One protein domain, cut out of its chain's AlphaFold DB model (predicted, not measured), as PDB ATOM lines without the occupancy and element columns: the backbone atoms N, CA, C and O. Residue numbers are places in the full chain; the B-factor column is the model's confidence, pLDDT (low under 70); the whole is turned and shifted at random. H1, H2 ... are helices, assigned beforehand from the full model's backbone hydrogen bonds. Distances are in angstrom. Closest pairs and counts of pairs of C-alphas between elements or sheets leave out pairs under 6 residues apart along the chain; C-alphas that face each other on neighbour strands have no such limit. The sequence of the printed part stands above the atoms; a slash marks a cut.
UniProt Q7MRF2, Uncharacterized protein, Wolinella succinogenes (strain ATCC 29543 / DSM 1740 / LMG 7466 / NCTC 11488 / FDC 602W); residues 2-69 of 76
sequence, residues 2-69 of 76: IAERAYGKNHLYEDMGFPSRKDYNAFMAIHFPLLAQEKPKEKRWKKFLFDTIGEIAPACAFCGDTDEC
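Overview. This is residues 2 to 69 of the 76 residues of an uncharacterized protein of Wolinella succinogenes (strain ATCC 29543 / DSM 1740 / LMG 7466 / NCTC 11488 / FDC 602W) (UniProt Q7MRF2). Five short helices form a small cluster around a loosely filled middle, with H2 and H5 nearest the centre, H1 to one side, and H3 and H4 joined as a V at one end. At the other end lies a stretch with no named helix, residues 53 to 69. The 68 printed residues hold, along the chain, H1, H2, H3, H4 and H5 and no named strand; the class is all helix, though under half of the residues, 33 of 68, are in named elements. The whole is compact, with a radius of gyration of the C-alphas of 11.3 A, and rounded, spanning 30 by 27 by 23 A.

Arrangement. Start at H1, residues 2 to 5, and go on to H2, residues 12 to 15. These two are close but not clearly touching; their closest C-alphas, of Arg 5 and Asp 15, are 5.9 A apart. Next comes H3, residues 21 to 31, close to H2 but not clearly touching it, with the C-alphas of Tyr 13 and Tyr 24 the closest at 5.7 A. Past one residue you reach H4, residues 33 to 38, which touches H3; their closest C-alphas, of Ala 29 and Ala 36, are 5.2 A apart. H3 and H4 run opposite ways at a steep tilt of 61 degrees. Last is H5, residues 45 to 52, close to H2 but not clearly touching it; the C-alphas of Leu 12 and Lys 46 are the closest at 5.7 A. H5 is also near H1 and near H4, each with 5 pairs of C-alphas within 10 A. H3 and H5 are only just apart, with a closest distance of 8.3 A. On the backbone, H3, H4 and H5 have every O i to N i+4 pair within hydrogen-bond range. H1 and H2 are too short for such a pair; of their single O i to N i+3 pairs, that of H1 is within range and that of H2 is not.

Along the chain. Find C-alpha 2 at (-33.167, 37.478, 31.602), where H1 begins; it measures 5.1 A, and H2 5.0 A. Find C-alpha 21 at (-32.769, 23.058, 29.600); from there H3, the longest helix, runs 15.4 A to C-alpha 31. H4 measures 8.9 A and H5 10.5 A, ending at C-alpha 52, (-18.868, 36.809, 27.263).

Size, cuts and confidence. The two C-alphas farthest apart, of Ile 30 and Phe 62, are 30.5 A apart. The printed part has no cut, and no link between helices is long. Mean pLDDT of the printed part is 89.7; look to residues 67 to 68 for values under 70.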
ATOM      1  N   ILE A   2     -34.264  38.488  31.704       89.56
ATOM      2  CA  ILE A   2     -33.167  37.478  31.602       89.56
ATOM      3  C   ILE A   2     -31.900  37.916  32.345       89.56
ATOM      4  O   ILE A   2     -31.387  37.158  33.158       89.56
ATOM      5  N   ALA A   3     -31.426  39.142  32.097       90.06
ATOM      6  CA  ALA A   3     -30.234  39.676  32.760       90.06
ATOM      7  C   ALA A   3     -30.364  39.646  34.292       90.06
ATOM      8  O   ALA A   3     -29.462  39.191  34.975       90.06
ATOM      9  N   GLU A   4     -31.520  40.046  34.820       92.25
ATOM     10  CA  GLU A   4     -31.835  40.007  36.251       92.25
ATOM     11  C   GLU A   4     -31.859  38.570  36.799       92.25
ATOM     12  O   GLU A   4     -31.194  38.271  37.787       92.25
ATOM     13  N   ARG A   5     -32.565  37.649  36.129       93.31
ATOM     14  CA  ARG A   5     -32.641  36.237  36.542       93.31
ATOM     15  C   ARG A   5     -31.308  35.509  36.423       93.31
ATOM     16  O   ARG A   5     -31.086  34.548  37.149       93.31
ATOM     17  N   ALA A   6     -30.389  35.983  35.584       91.75
ATOM     18  CA  ALA A   6     -29.039  35.441  35.499       91.75
ATOM     19  C   ALA A   6     -28.234  35.637  36.798       91.75
ATOM     20  O   ALA A   6     -27.306  34.868  37.033       91.75
ATOM     21  N   TYR A   7     -28.632  36.574  37.670       90.69
ATOM     22  CA  TYR A   7     -28.075  36.727  39.020       90.69
ATOM     23  C   TYR A   7     -28.720  35.817  40.079       90.69
ATOM     24  O   TYR A   7     -28.311  35.838  41.240       90.69
ATOM     25  N   GLY A   8     -29.711  35.006  39.697       90.31
ATOM     26  CA  GLY A   8     -30.371  34.047  40.578       90.31
ATOM     27  C   GLY A   8     -29.449  32.922  41.052       90.31
ATOM     28  O   GLY A   8     -28.306  32.789  40.608       90.31
ATOM     29  N   LYS A   9     -29.932  32.114  42.000       88.19
ATOM     30  CA  LYS A   9     -29.133  31.057  42.645       88.19
ATOM     31  C   LYS A   9     -29.049  29.776  41.821       88.19
ATOM     32  O   LYS A   9     -28.089  29.031  41.991       88.19
ATOM     33  N   ASN A  10     -30.024  29.522  40.954       90.38
ATOM     34  CA  ASN A  10     -30.142  28.256  40.246       90.38
ATOM     35  C   ASN A  10     -29.571  28.372  38.827       90.38
ATOM     36  O   ASN A  10     -28.889  29.346  38.463       90.38
ATOM     37  N   HIS A  11     -29.831  27.363  37.996       91.00
ATOM     38  CA  HIS A  11     -29.601  27.511  36.570       91.00
ATOM     39  C   HIS A  11     -30.591  28.505  35.978       91.00
ATOM     40  O   HIS A  11     -31.758  28.560  36.353       91.00
ATOM     41  N   LEU A  12     -30.141  29.253  34.970       93.56
ATOM     42  CA  LEU A  12     -30.961  30.302  34.367       93.56
ATOM     43  C   LEU A  12     -32.300  29.786  33.820       93.56
ATOM     44  O   LEU A  12     -33.279  30.515  33.875       93.56
ATOM     45  N   TYR A  13     -32.378  28.545  33.325       94.50
ATOM     46  CA  TYR A  13     -33.661  28.000  32.870       94.50
ATOM     47  C   TYR A  13     -34.652  27.814  34.035       94.50
ATOM     48  O   TYR A  13     -35.832  28.102  33.865       94.50
ATOM     49  N   GLU A  14     -34.175  27.417  35.218       94.19
ATOM     50  CA  GLU A  14     -34.981  27.216  36.431       94.19
ATOM     51  C   GLU A  14     -35.445  28.560  36.985       94.19
ATOM     52  O   GLU A  14     -36.632  28.758  37.232       94.19
ATOM     53  N   ASP A  15     -34.528  29.527  37.076       94.25
ATOM     54  CA  ASP A  15     -34.839  30.886  37.531       94.25
ATOM     55  C   ASP A  15     -35.772  31.636  36.558       94.25
ATOM     56  O   ASP A  15     -36.463  32.582  36.952       94.25
ATOM     57  N   MET A  16     -35.819  31.202  35.294       95.44
ATOM     58  CA  MET A  16     -36.765  31.662  34.272       95.44
ATOM     59  C   MET A  16     -38.073  30.852  34.237       95.44
ATOM     60  O   MET A  16     -38.979  31.220  33.491       95.44
ATOM     61  N   GLY A  17     -38.202  29.785  35.033       95.25
ATOM     62  CA  GLY A  17     -39.417  28.971  35.141       95.25
ATOM     63  C   GLY A  17     -39.621  27.944  34.024       95.25
ATOM     64  O   GLY A  17     -40.743  27.485  33.818       95.25
ATOM     65  N   PHE A  18     -38.571  27.582  33.283       96.56
ATOM     66  CA  PHE A  18     -38.657  26.550  32.250       96.56
ATOM     67  C   PHE A  18     -38.573  25.145  32.857       96.56
ATOM     68  O   PHE A  18     -37.757  24.909  33.748       96.56
ATOM     69  N   PRO A  19     -39.347  24.179  32.331       94.12
ATOM     70  CA  PRO A  19     -39.355  22.812  32.846       94.12
ATOM     71  C   PRO A  19     -38.095  22.026  32.465       94.12
ATOM     72  O   PRO A  19     -37.785  21.021  33.098       94.12
ATOM     73  N   SER A  20     -37.354  22.459  31.438       94.75
ATOM     74  CA  SER A  20     -36.095  21.826  31.057       94.75
ATOM     75  C   SER A  20     -35.113  22.786  30.380       94.75
ATOM     76  O   SER A  20     -35.487  23.796  29.772       94.75
ATOM     77  N   ARG A  21     -33.828  22.404  30.388       92.50
ATOM     78  CA  ARG A  21     -32.769  23.058  29.600       92.50
ATOM     79  C   ARG A  21     -33.091  23.079  28.101       92.50
ATOM     80  O   ARG A  21     -32.709  24.027  27.416       92.50
ATOM     81  N   LYS A  22     -33.764  22.048  27.576       94.88
ATOM     82  CA  LYS A  22     -34.101  21.943  26.146       94.88
ATOM     83  C   LYS A  22     -35.112  23.014  25.742       94.88
ATOM     84  O   LYS A  22     -34.896  23.684  24.735       94.88
ATOM     85  N   ASP A  23     -36.150  23.204  26.550       96.75
ATOM     86  CA  ASP A  23     -37.192  24.202  26.286       96.75
ATOM     87  C   ASP A  23     -36.615  25.616  26.342       96.75
ATOM     88  O   ASP A  23     -36.870  26.440  25.464       96.75
ATOM     89  N   TYR A  24     -35.733  25.868  27.313       96.50
ATOM     90  CA  TYR A  24     -35.039  27.148  27.400       96.50
ATOM     91  C   TYR A  24     -34.078  27.391  26.228       96.50
ATOM     92  O   TYR A  24     -33.999  28.501  25.708       96.50
ATOM     93  N   ASN A  25     -33.371  26.361  25.751       95.81
ATOM     94  CA  ASN A  25     -32.536  26.483  24.554       95.81
ATOM     95  C   ASN A  25     -33.362  26.841  23.310       95.81
ATOM     96  O   ASN A  25     -32.923  27.681  22.528       95.81
ATOM     97  N   ALA A  26     -34.538  26.233  23.133       96.81
ATOM     98  CA  ALA A  26     -35.436  26.557  22.025       96.81
ATOM     99  C   ALA A  26     -35.942  28.004  22.118       96.81
ATOM    100  O   ALA A  26     -35.886  28.738  21.132       96.81
ATOM    101  N   PHE A  27     -36.344  28.441  23.314       96.81
ATOM    102  CA  PHE A  27     -36.711  29.832  23.580       96.81
ATOM    103  C   PHE A  27     -35.577  30.798  23.199       96.81
ATOM    104  O   PHE A  27     -35.784  31.740  22.433       96.81
ATOM    105  N   MET A  28     -34.354  30.535  23.662       97.12
ATOM    106  CA  MET A  28     -33.204  31.382  23.347       97.12
ATOM    107  C   MET A  28     -32.851  31.375  21.855       97.12
ATOM    108  O   MET A  28     -32.477  32.416  21.327       97.12
ATOM    109  N   ALA A  29     -33.004  30.250  21.154       97.00
ATOM    110  CA  ALA A  29     -32.761  30.173  19.711       97.00
ATOM    111  C   ALA A  29     -33.748  31.020  18.890       97.00
ATOM    112  O   ALA A  29     -33.365  31.567  17.859       97.00
ATOM    113  N   ILE A  30     -34.994  31.153  19.353       97.56
ATOM    114  CA  ILE A  30     -36.023  31.964  18.692       97.56
ATOM    115  C   ILE A  30     -35.804  33.456  18.972       97.56
ATOM    116  O   ILE A  30     -35.860  34.270  18.054       97.56
ATOM    117  N   HIS A  31     -35.555  33.822  20.233       96.62
ATOM    118  CA  HIS A  31     -35.511  35.228  20.650       96.62
ATOM    119  C   HIS A  31     -34.119  35.867  20.561       96.62
ATOM    120  O   HIS A  31     -34.013  37.081  20.404       96.62
ATOM    121  N   PHE A  32     -33.056  35.066  20.637       96.38
ATOM    122  CA  PHE A  32     -31.659  35.507  20.588       96.38
ATOM    123  C   PHE A  32     -30.841  34.634  19.619       96.38
ATOM    124  O   PHE A  32     -29.860  34.006  20.027       96.38
ATOM    125  N   PRO A  33     -31.216  34.575  18.326       96.94
ATOM    126  CA  PRO A  33     -30.645  33.624  17.373       96.94
ATOM    127  C   PRO A  33     -29.133  33.786  17.180       96.94
ATOM    128  O   PRO A  33     -28.441  32.784  17.035       96.94
ATOM    129  N   LEU A  34     -28.609  35.018  17.216       96.69
ATOM    130  CA  LEU A  34     -27.168  35.270  17.088       96.69
ATOM    131  C   LEU A  34     -26.395  34.723  18.297       96.69
ATOM    132  O   LEU A  34     -25.480  33.924  18.130       96.69
ATOM    133  N   LEU A  35     -26.842  35.034  19.519       95.25
ATOM    134  CA  LEU A  35     -26.235  34.490  20.740       95.25
ATOM    135  C   LEU A  35     -26.342  32.961  20.802       95.25
ATOM    136  O   LEU A  35     -25.433  32.287  21.284       95.25
ATOM    137  N   ALA A  36     -27.450  32.393  20.320       96.38
ATOM    138  CA  ALA A  36     -27.642  30.948  20.282       96.38
ATOM    139  C   ALA A  36     -26.693  30.247  19.300       96.38
ATOM    140  O   ALA A  36     -26.318  29.103  19.555       96.38
ATOM    141  N   GLN A  37     -26.296  30.920  18.216       96.50
ATOM    142  CA  GLN A  37     -25.295  30.414  17.273       96.50
ATOM    143  C   GLN A  37     -23.881  30.442  17.864       96.50
ATOM    144  O   GLN A  37     -23.122  29.499  17.661       96.50
ATOM    145  N   GLU A  38     -23.538  31.489  18.616       95.81
ATOM    146  CA  GLU A  38     -22.206  31.648  19.217       95.81
ATOM    147  C   GLU A  38     -21.981  30.748  20.436       95.81
ATOM    148  O   GLU A  38     -20.861  30.319  20.718       95.81
ATOM    149  N   LYS A  39     -23.046  30.443  21.181       94.25
ATOM    150  CA  LYS A  39     -22.959  29.671  22.418       94.25
ATOM    151  C   LYS A  39     -22.492  28.226  22.154       94.25
ATOM    152  O   LYS A  39     -23.225  27.450  21.533       94.25
ATOM    153  N   PRO A  40     -21.386  27.761  22.774       91.62
ATOM    154  CA  PRO A  40     -20.986  26.355  22.711       91.62
ATOM    155  C   PRO A  40     -22.085  25.426  23.245       91.62
ATOM    156  O   PRO A  40     -22.727  25.729  24.257       91.62
ATOM    157  N   LYS A  41     -22.311  24.279  22.588       87.31
ATOM    158  CA  LYS A  41     -23.422  23.360  22.917       87.31
ATOM    159  C   LYS A  41     -23.384  22.890  24.373       87.31
ATOM    160  O   LYS A  41     -24.401  22.993  25.067       87.31
ATOM    161  N   GLU A  42     -22.203  22.496  24.840       85.19
ATOM    162  CA  GLU A  42     -22.014  21.958  26.189       85.19
ATOM    163  C   GLU A  42     -22.136  23.016  27.288       85.19
ATOM    164  O   GLU A  42     -22.625  22.736  28.383       85.19
ATOM    165  N   LYS A  43     -21.817  24.274  26.970       87.88
ATOM    166  CA  LYS A  43     -21.872  25.386  27.919       87.88
ATOM    167  C   LYS A  43     -23.320  25.711  28.297       87.88
ATOM    168  O   LYS A  43     -24.213  25.752  27.444       87.88
ATOM    169  N   ARG A  44     -23.571  25.970  29.580       90.62
ATOM    170  CA  ARG A  44     -24.873  26.446  30.079       90.62
ATOM    171  C   ARG A  44     -25.010  27.955  29.824       90.62
ATOM    172  O   ARG A  44     -24.017  28.678  29.830       90.62
ATOM    173  N   TRP A  45     -26.237  28.437  29.603       93.25
ATOM    174  CA  TRP A  45     -26.496  29.836  29.219       93.25
ATOM    175  C   TRP A  45     -25.963  30.861  30.209       93.25
ATOM    176  O   TRP A  45     -25.324  31.813  29.788       93.25
ATOM    177  N   LYS A  46     -26.191  30.651  31.510       92.56
ATOM    178  CA  LYS A  46     -25.714  31.563  32.556       92.56
ATOM    179  C   LYS A  46     -24.205  31.774  32.441       92.56
ATOM    180  O   LYS A  46     -23.766  32.891  32.220       92.56
ATOM    181  N   LYS A  47     -23.428  30.687  32.458       89.25
ATOM    182  CA  LYS A  47     -21.974  30.760  32.288       89.25
ATOM    183  C   LYS A  47     -21.570  31.416  30.965       89.25
ATOM    184  O   LYS A  47     -20.699  32.265  30.963       89.25
ATOM    185  N   PHE A  48     -22.192  31.044  29.843       92.12
ATOM    186  CA  PHE A  48     -21.885  31.676  28.555       92.12
ATOM    187  C   PHE A  48     -22.059  33.198  28.597       92.12
ATOM    188  O   PHE A  48     -21.155  33.904  28.176       92.12
ATOM    189  N   LEU A  49     -23.174  33.692  29.137       92.81
ATOM    190  CA  LEU A  49     -23.455  35.127  29.197       92.81
ATOM    191  C   LEU A  49     -22.436  35.889  30.052       92.81
ATOM    192  O   LEU A  49     -21.979  36.944  29.628       92.81
ATOM    193  N   PHE A  50     -22.083  35.353  31.222       92.00
ATOM    194  CA  PHE A  50     -21.109  35.973  32.125       92.00
ATOM    195  C   PHE A  50     -19.685  35.920  31.556       92.00
ATOM    196  O   PHE A  50     -19.020  36.950  31.493       92.00
ATOM    197  N   ASP A  51     -19.265  34.776  31.013       90.12
ATOM    198  CA  ASP A  51     -17.952  34.656  30.377       90.12
ATOM    199  C   ASP A  51     -17.812  35.626  29.180       90.12
ATOM    200  O   ASP A  51     -16.744  36.198  28.979       90.12
ATOM    201  N   THR A  52     -18.879  35.862  28.401       91.19
ATOM    202  CA  THR A  52     -18.868  36.809  27.263       91.19
ATOM    203  C   THR A  52     -18.652  38.263  27.694       91.19
ATOM    204  O   THR A  52     -18.139  39.058  26.909       91.19
ATOM    205  N   ILE A  53     -19.013  38.620  28.929       91.94
ATOM    206  CA  ILE A  53     -18.772  39.961  29.486       91.94
ATOM    207  C   ILE A  53     -17.535  40.015  30.394       91.94
ATOM    208  O   ILE A  53     -17.280  41.054  30.994       91.94
ATOM    209  N   GLY A  54     -16.761  38.927  30.484       90.62
ATOM    210  CA  GLY A  54     -15.562  38.854  31.323       90.62
ATOM    211  C   GLY A  54     -15.847  38.765  32.825       90.62
ATOM    212  O   GLY A  54     -14.977  39.095  33.622       90.62
ATOM    213  N   GLU A  55     -17.046  38.326  33.209       89.62
ATOM    214  CA  GLU A  55     -17.482  38.221  34.602       89.62
ATOM    215  C   GLU A  55     -17.672  36.761  35.022       89.62
ATOM    216  O   GLU A  55     -17.904  35.871  34.199       89.62
ATOM    217  N   ILE A  56     -17.641  36.509  36.331       86.25
ATOM    218  CA  ILE A  56     -17.924  35.184  36.892       86.25
ATOM    219  C   ILE A  56     -19.418  35.073  37.192       86.25
ATOM    220  O   ILE A  56     -20.002  35.902  37.892       86.25
ATOM    221  N   ALA A  57     -20.046  34.006  36.699       87.69
ATOM    222  CA  ALA A  57     -21.451  33.752  36.978       87.69
ATOM    223  C   ALA A  57     -21.708  33.583  38.495       87.69
ATOM    224  O   ALA A  57     -21.048  32.782  39.167       87.69
ATOM    225  N   PRO A  58     -22.707  34.286  39.054       83.94
ATOM    226  CA  PRO A  58     -22.988  34.251  40.480       83.94
ATOM    227  C   PRO A  58     -23.509  32.878  40.895       83.94
ATOM    228  O   PRO A  58     -24.173  32.179  40.126       83.94
ATOM    229  N   ALA A  59     -23.222  32.503  42.141       80.12
ATOM    230  CA  ALA A  59     -23.552  31.204  42.724       80.12
ATOM    231  C   ALA A  59     -22.888  29.984  42.048       80.12
ATOM    232  O   ALA A  59     -23.181  28.857  42.438       80.12
ATOM    233  N   CYS A  60     -21.947  30.174  41.110       75.50
ATOM    234  CA  CYS A  60     -21.197  29.055  40.531       75.50
ATOM    235  C   CYS A  60     -20.414  28.253  41.579       75.50
ATOM    236  O   CYS A  60     -20.395  27.032  41.489       75.50
ATOM    237  N   ALA A  61     -19.854  28.906  42.602       71.19
ATOM    238  CA  ALA A  61     -19.108  28.239  43.677       71.19
ATOM    239  C   ALA A  61     -19.952  27.279  44.542       71.19
ATOM    240  O   ALA A  61     -19.396  26.435  45.235       71.19
ATOM    241  N   PHE A  62     -21.282  27.408  44.517       72.25
ATOM    242  CA  PHE A  62     -22.207  26.592  45.315       72.25
ATOM    243  C   PHE A  62     -23.111  25.713  44.442       72.25
ATOM    244  O   PHE A  62     -24.070  25.122  44.935       72.25
ATOM    245  N   CYS A  63     -22.851  25.668  43.135       79.00
ATOM    246  CA  CYS A  63     -23.628  24.877  42.196       79.00
ATOM    247  C   CYS A  63     -23.245  23.395  42.329       79.00
ATOM    248  O   CYS A  63     -22.068  23.063  42.292       79.00
ATOM    249  N   GLY A  64     -24.228  22.500  42.456       75.25
ATOM    250  CA  GLY A  64     -23.977  21.050  42.506       75.25
ATOM    251  C   GLY A  64     -23.479  20.453  41.184       75.25
ATOM    252  O   GLY A  64     -22.962  19.343  41.176       75.25
ATOM    253  N   ASP A  65     -23.589  21.207  40.087       75.88
ATOM    254  CA  ASP A  65     -23.199  20.788  38.737       75.88
ATOM    255  C   ASP A  65     -21.839  21.391  38.324       75.88
ATOM    256  O   ASP A  65     -21.580  21.616  37.138       75.88
ATOM    257  N   THR A  66     -20.967  21.720  39.287       70.88
ATOM    258  CA  THR A  66     -19.641  22.306  39.009       70.88
ATOM    259  C   THR A  66     -18.779  21.415  38.124       70.88
ATOM    260  O   THR A  66     -18.069  21.942  37.272       70.88
ATOM    261  N   ASP A  67     -18.890  20.094  38.260       69.06
ATOM    262  CA  ASP A  67     -18.110  19.124  37.479       69.06
ATOM    263  C   ASP A  67     -18.494  19.119  35.990       69.06
ATOM    264  O   ASP A  67     -17.678  18.818  35.121       69.06
ATOM    265  N   GLU A  68     -19.730  19.512  35.674       69.50
ATOM    266  CA  GLU A  68     -20.213  19.684  34.300       69.50
ATOM    267  C   GLU A  68     -19.985  21.108  33.767       69.50
ATOM    268  O   GLU A  68     -20.285  21.429  32.609       69.50
ATOM    269  N   CYS A  69     -19.490  22.003  34.619       71.19
ATOM    270  CA  CYS A  69     -19.264  23.396  34.297       71.19
ATOM    271  C   CYS A  69     -17.811  23.565  33.838       71.19
ATOM    272  O   CYS A  69     -16.893  23.588  34.650       71.19
TER     273      CYS A  69